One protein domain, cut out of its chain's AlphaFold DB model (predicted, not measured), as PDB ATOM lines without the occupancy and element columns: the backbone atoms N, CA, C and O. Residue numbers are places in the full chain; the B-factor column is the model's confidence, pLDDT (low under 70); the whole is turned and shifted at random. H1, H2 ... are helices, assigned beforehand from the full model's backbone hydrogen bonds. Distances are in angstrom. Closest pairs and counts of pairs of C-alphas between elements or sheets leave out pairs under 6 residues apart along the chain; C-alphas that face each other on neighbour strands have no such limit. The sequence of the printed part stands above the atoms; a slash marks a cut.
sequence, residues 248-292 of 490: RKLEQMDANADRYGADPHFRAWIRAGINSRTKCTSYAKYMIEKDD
ATOM      1  N   ARG A 248     -21.097 -19.877  -8.842       73.50
ATOM      2  CA  ARG A 248     -22.529 -20.216  -8.716       73.50
ATOM      3  C   ARG A 248     -22.814 -21.729  -8.744       73.50
ATOM      4  O   ARG A 248     -23.809 -22.189  -8.192       73.50
ATOM      5  N   LYS A 249     -21.983 -22.514  -9.437       74.94
ATOM      6  CA  LYS A 249     -22.102 -23.979  -9.513       74.94
ATOM      7  C   LYS A 249     -21.402 -24.677  -8.349       74.94
ATOM      8  O   LYS A 249     -21.883 -25.731  -7.952       74.94
ATOM      9  N   LEU A 250     -20.350 -24.074  -7.793       75.50
ATOM     10  CA  LEU A 250     -19.758 -24.483  -6.514       75.50
ATOM     11  C   LEU A 250     -20.774 -24.344  -5.378       75.50
ATOM     12  O   LEU A 250     -21.063 -25.333  -4.725       75.50
ATOM     13  N   GLU A 251     -21.436 -23.193  -5.247       78.31
ATOM     14  CA  GLU A 251     -22.484 -22.990  -4.232       78.31
ATOM     15  C   GLU A 251     -23.617 -24.024  -4.346       78.31
ATOM     16  O   GLU A 251     -24.086 -24.570  -3.352       78.31
ATOM     17  N   GLN A 252     -24.043 -24.341  -5.574       76.19
ATOM     18  CA  GLN A 252     -25.070 -25.354  -5.825       76.19
ATOM     19  C   GLN A 252     -24.601 -26.778  -5.477       76.19
ATOM     20  O   GLN A 252     -25.417 -27.616  -5.088       76.19
ATOM     21  N   MET A 253     -23.310 -27.050  -5.646       77.44
ATOM     22  CA  MET A 253     -22.669 -28.316  -5.309       77.44
ATOM     23  C   MET A 253     -22.518 -28.462  -3.794       77.44
ATOM     24  O   MET A 253     -22.906 -29.494  -3.260       77.44
ATOM     25  N   ASP A 254     -22.063 -27.411  -3.114       80.06
ATOM     26  CA  ASP A 254     -21.870 -27.367  -1.665       80.06
ATOM     27  C   ASP A 254     -23.213 -27.434  -0.925       80.06
ATOM     28  O   ASP A 254     -23.374 -28.219   0.006       80.06
ATOM     29  N   ALA A 255     -24.234 -26.719  -1.414       81.88
ATOM     30  CA  ALA A 255     -25.599 -26.798  -0.888       81.88
ATOM     31  C   ALA A 255     -26.246 -28.186  -1.057       81.88
ATOM     32  O   ALA A 255     -27.272 -28.466  -0.442       81.88
ATOM     33  N   ASN A 256     -25.681 -29.047  -1.910       82.38
ATOM     34  CA  ASN A 256     -26.146 -30.412  -2.151       82.38
ATOM     35  C   ASN A 256     -24.991 -31.421  -2.027       82.38
ATOM     36  O   ASN A 256     -24.969 -32.402  -2.774       82.38
ATOM     37  N   ALA A 257     -24.029 -31.184  -1.127       77.00
ATOM     38  CA  ALA A 257     -22.793 -31.967  -1.036       77.00
ATOM     39  C   ALA A 257     -23.062 -33.469  -0.851       77.00
ATOM     40  O   ALA A 257     -22.481 -34.294  -1.562       77.00
ATOM     41  N   ASP A 258     -24.029 -33.815   0.003       74.75
ATOM     42  CA  ASP A 258     -24.449 -35.197   0.257       74.75
ATOM     43  C   ASP A 258     -24.932 -35.884  -1.028       74.75
ATOM     44  O   ASP A 258     -24.500 -36.983  -1.385       74.75
ATOM     45  N   ARG A 259     -25.782 -35.192  -1.796       74.31
ATOM     46  CA  ARG A 259     -26.321 -35.701  -3.062       74.31
ATOM     47  C   ARG A 259     -25.266 -35.716  -4.162       74.31
ATOM     48  O   ARG A 259     -25.240 -36.640  -4.964       74.31
ATOM     49  N   TYR A 260     -24.376 -34.732  -4.203       76.44
ATOM     50  CA  TYR A 260     -23.279 -34.688  -5.165       76.44
ATOM     51  C   TYR A 260     -22.277 -35.831  -4.944       76.44
ATOM     52  O   TYR A 260     -21.744 -36.383  -5.914       76.44
ATOM     53  N   GLY A 261     -22.050 -36.217  -3.685       70.81
ATOM     54  CA  GLY A 261     -21.250 -37.373  -3.285       70.81
ATOM     55  C   GLY A 261     -21.913 -38.716  -3.612       70.81
ATOM     56  O   GLY A 261     -21.229 -39.618  -4.100       70.81
ATOM     57  N   ALA A 262     -23.231 -38.822  -3.425       76.38
ATOM     58  CA  ALA A 262     -23.968 -40.081  -3.537       76.38
ATOM     59  C   ALA A 262     -24.584 -40.373  -4.921       76.38
ATOM     60  O   ALA A 262     -24.642 -41.534  -5.314       76.38
ATOM     61  N   ASP A 263     -25.037 -39.361  -5.671       79.06
ATOM     62  CA  ASP A 263     -25.805 -39.515  -6.919       79.06
ATOM     63  C   ASP A 263     -24.927 -39.227  -8.166       79.06
ATOM     64  O   ASP A 263     -24.620 -38.062  -8.476       79.06
ATOM     65  N   PRO A 264     -24.529 -40.263  -8.939       77.81
ATOM     66  CA  PRO A 264     -23.709 -40.097 -10.141       77.81
ATOM     67  C   PRO A 264     -24.387 -39.264 -11.237       77.81
ATOM     68  O   PRO A 264     -23.703 -38.620 -12.038       77.81
ATOM     69  N   HIS A 265     -25.719 -39.257 -11.286       76.50
ATOM     70  CA  HIS A 265     -26.489 -38.533 -12.291       76.50
ATOM     71  C   HIS A 265     -26.590 -37.047 -11.952       76.50
ATOM     72  O   HIS A 265     -26.414 -36.205 -12.835       76.50
ATOM     73  N   PHE A 266     -26.765 -36.710 -10.674       79.25
ATOM     74  CA  PHE A 266     -26.705 -35.326 -10.199       79.25
ATOM     75  C   PHE A 266     -25.331 -34.711 -10.471       79.25
ATOM     76  O   PHE A 266     -25.213 -33.590 -10.974       79.25
ATOM     77  N   ARG A 267     -24.270 -35.493 -10.249       82.44
ATOM     78  CA  ARG A 267     -22.903 -35.108 -10.608       82.44
ATOM     79  C   ARG A 267     -22.743 -34.889 -12.114       82.44
ATOM     80  O   ARG A 267     -22.114 -33.913 -12.526       82.44
ATOM     81  N   ALA A 268     -23.314 -35.765 -12.942       78.88
ATOM     82  CA  ALA A 268     -23.286 -35.634 -14.399       78.88
ATOM     83  C   ALA A 268     -24.024 -34.377 -14.891       78.88
ATOM     84  O   ALA A 268     -23.512 -33.692 -15.774       78.88
ATOM     85  N   TRP A 269     -25.154 -34.023 -14.276       82.31
ATOM     86  CA  TRP A 269     -25.893 -32.794 -14.576       82.31
ATOM     87  C   TRP A 269     -25.077 -31.535 -14.300       82.31
ATOM     88  O   TRP A 269     -24.934 -30.684 -15.179       82.31
ATOM     89  N   ILE A 270     -24.501 -31.426 -13.098       80.19
ATOM     90  CA  ILE A 270     -23.665 -30.280 -12.721       80.19
ATOM     91  C   ILE A 270     -22.493 -30.148 -13.702       80.19
ATOM     92  O   ILE A 270     -22.227 -29.056 -14.199       80.19
ATOM     93  N   ARG A 271     -21.858 -31.267 -14.072       78.44
ATOM     94  CA  ARG A 271     -20.780 -31.305 -15.075       78.44
ATOM     95  C   ARG A 271     -21.237 -30.892 -16.467       78.44
ATOM     96  O   ARG A 271     -20.535 -30.140 -17.138       78.44
ATOM     97  N   ALA A 272     -22.388 -31.380 -16.913       75.75
ATOM     98  CA  ALA A 272     -22.944 -31.019 -18.207       75.75
ATOM     99  C   ALA A 272     -23.269 -29.522 -18.258       75.75
ATOM    100  O   ALA A 272     -22.975 -28.880 -19.262       75.75
ATOM    101  N   GLY A 273     -23.804 -28.960 -17.170       75.88
ATOM    102  CA  GLY A 273     -24.098 -27.533 -17.057       75.88
ATOM    103  C   GLY A 273     -22.843 -26.656 -17.035       75.88
ATOM    104  O   GLY A 273     -22.862 -25.571 -17.600       75.88
ATOM    105  N   ILE A 274     -21.744 -27.125 -16.430       76.81
ATOM    106  CA  ILE A 274     -20.441 -26.428 -16.448       76.81
ATOM    107  C   ILE A 274     -19.825 -26.452 -17.854       76.81
ATOM    108  O   ILE A 274     -19.289 -25.451 -18.311       76.81
ATOM    109  N   ASN A 275     -19.944 -27.578 -18.560       74.12
ATOM    110  CA  ASN A 275     -19.400 -27.750 -19.909       74.12
ATOM    111  C   ASN A 275     -20.330 -27.228 -21.022       74.12
ATOM    112  O   ASN A 275     -20.078 -27.515 -22.191       74.12
ATOM    113  N   SER A 276     -21.428 -26.538 -20.680       66.62
ATOM    114  CA  SER A 276     -22.478 -26.083 -21.612       66.62
ATOM    115  C   SER A 276     -23.058 -27.188 -22.513       66.62
ATOM    116  O   SER A 276     -23.560 -26.917 -23.600       66.62
ATOM    117  N   ARG A 277     -23.000 -28.450 -22.071       62.47
ATOM    118  CA  ARG A 277     -23.486 -29.629 -22.812       62.47
ATOM    119  C   ARG A 277     -24.971 -29.922 -22.598       62.47
ATOM    120  O   ARG A 277     -25.476 -30.893 -23.138       62.47
ATOM    121  N   THR A 278     -25.645 -29.124 -21.779       65.31
ATOM    122  CA  THR A 278     -27.083 -29.210 -21.508       65.31
ATOM    123  C   THR A 278     -27.644 -27.800 -21.407       65.31
ATOM    124  O   THR A 278     -27.005 -26.909 -20.840       65.31
ATOM    125  N   LYS A 279     -28.848 -27.600 -21.948       69.31
ATOM    126  CA  LYS A 279     -29.622 -26.361 -21.763       69.31
ATOM    127  C   LYS A 279     -30.529 -26.431 -20.526       69.31
ATOM    128  O   LYS A 279     -31.198 -25.453 -20.195       69.31
ATOM    129  N   CYS A 280     -30.560 -27.569 -19.829       72.19
ATOM    130  CA  CYS A 280     -31.456 -27.801 -18.706       72.19
ATOM    131  C   CYS A 280     -31.005 -27.063 -17.446       72.19
ATOM    132  O   CYS A 280     -29.938 -27.301 -16.873       72.19
ATOM    133  N   THR A 281     -31.887 -26.196 -16.960       74.81
ATOM    134  CA  THR A 281     -31.672 -25.387 -15.757       74.81
ATOM    135  C   THR A 281     -31.917 -26.151 -14.455       74.81
ATOM    136  O   THR A 281     -31.492 -25.681 -13.400       74.81
ATOM    137  N   SER A 282     -32.547 -27.331 -14.506       77.56
ATOM    138  CA  SER A 282     -32.815 -28.177 -13.337       77.56
ATOM    139  C   SER A 282     -32.375 -29.627 -13.547       77.56
ATOM    140  O   SER A 282     -32.324 -30.124 -14.674       77.56
ATOM    141  N   TYR A 283     -32.092 -30.313 -12.437       74.62
ATOM    142  CA  TYR A 283     -31.673 -31.712 -12.439       74.62
ATOM    143  C   TYR A 283     -32.729 -32.642 -13.047       74.62
ATOM    144  O   TYR A 283     -32.402 -33.491 -13.868       74.62
ATOM    145  N   ALA A 284     -34.006 -32.435 -12.710       70.25
ATOM    146  CA  ALA A 284     -35.105 -33.212 -13.278       70.25
ATOM    147  C   ALA A 284     -35.197 -33.034 -14.802       70.25
ATOM    148  O   ALA A 284     -35.341 -34.015 -15.526       70.25
ATOM    149  N   LYS A 285     -35.037 -31.798 -15.301       70.75
ATOM    150  CA  LYS A 285     -35.008 -31.518 -16.743       70.75
ATOM    151  C   LYS A 285     -33.823 -32.196 -17.428       70.75
ATOM    152  O   LYS A 285     -33.987 -32.760 -18.500       70.75
ATOM    153  N   TYR A 286     -32.660 -32.204 -16.783       75.62
ATOM    154  CA  TYR A 286     -31.485 -32.896 -17.304       75.62
ATOM    155  C   TYR A 286     -31.647 -34.414 -17.341       75.62
ATOM    156  O   TYR A 286     -31.191 -35.041 -18.288       75.62
ATOM    157  N   MET A 287     -32.298 -35.013 -16.342       72.75
ATOM    158  CA  MET A 287     -32.604 -36.446 -16.374       72.75
ATOM    159  C   MET A 287     -33.526 -36.784 -17.547       72.75
ATOM    160  O   MET A 287     -33.274 -37.741 -18.265       72.75
ATOM    161  N   ILE A 288     -34.512 -35.926 -17.815       64.38
ATOM    162  CA  ILE A 288     -35.425 -36.062 -18.956       64.38
ATOM    163  C   ILE A 288     -34.710 -35.854 -20.306       64.38
ATOM    164  O   ILE A 288     -35.029 -36.543 -21.273       64.38
ATOM    165  N   GLU A 289     -33.760 -34.919 -20.393       66.56
ATOM    166  CA  GLU A 289     -32.924 -34.699 -21.588       66.56
ATOM    167  C   GLU A 289     -31.982 -35.883 -21.835       66.56
ATOM    168  O   GLU A 289     -31.845 -36.342 -22.963       66.56
ATOM    169  N   LYS A 290     -31.349 -36.398 -20.776       67.81
ATOM    170  CA  LYS A 290     -30.386 -37.500 -20.851       67.81
ATOM    171  C   LYS A 290     -31.042 -38.831 -21.217       67.81
ATOM    172  O   LYS A 290     -30.386 -39.662 -21.838       67.81
ATOM    173  N   ASP A 291     -32.298 -39.033 -20.828       61.19
ATOM    174  CA  ASP A 291     -33.008 -40.281 -21.099       61.19
ATOM    175  C   ASP A 291     -33.368 -40.465 -22.584       61.19
ATOM    176  O   ASP A 291     -33.792 -41.562 -22.930       61.19
ATOM    177  N   ASP A 292     -33.193 -39.437 -23.439       49.72
ATOM    178  CA  ASP A 292     -33.383 -39.415 -24.909       49.72
ATOM    179  C   ASP A 292     -34.494 -40.352 -25.415       49.72
ATOM    180  O   ASP A 292     -34.382 -41.077 -26.404       49.72
TER     181      ASP A 292
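AT A GLANCE: This is residues 248 to 292 of the 490 residues of an uncharacterized protein of Paraphaeosphaeria sporulosa (UniProt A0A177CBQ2). A loose U of H1, H2 and H3, with H1 and H3 as its two limbs and H2 at the turn between them, has H4 crossing H3 on another side. The printed part has 45 residues, with four named helices, H1 to H4, and no named strand: all helix. It is compact, with a radius of gyration of the C-alphas of 9.9 A, and spans 28 by 20 by 13 A.

IN THESE COORDINATES: H1, residues 248 to 254, begins at C-alpha 248 (-22.529, -20.216, -8.716) and is 10.1 A long. H2, residues 257 to 262, measures 8.6 A, H3, residues 264 to 274, 15.4 A, and H4, residues 283 to 290, 10.3 A, ending at C-alpha 290 (-30.386, -37.500, -20.851).

HOW THE PARTS SIT: H1 and H3 only just touch, with 3 pairs of C-alphas within 8 A, closest at Lys 249 and Ile 270, 7.2 A; they run opposite ways at a shallow tilt of 19 degrees. H2 and H3 touch only at the corner, closest C-alphas Tyr 260 and Arg 267, 5.5 A. H4 touches H3 about perpendicular, at 88 degrees, closest C-alphas Trp 269 and Tyr 286, 6.2 A. H4 is apart from H1 and H2. Every O i to N i+4 pair in H1, H2, H3 and H4 is within hydrogen-bond range.

THE WHOLE: The farthest C-alphas, Asp 254 and Asp 292, are 28.6 A apart. The printed part has no cut and no long link. The pLDDT is under 70 at residues 276 to 279 and 288 to 292.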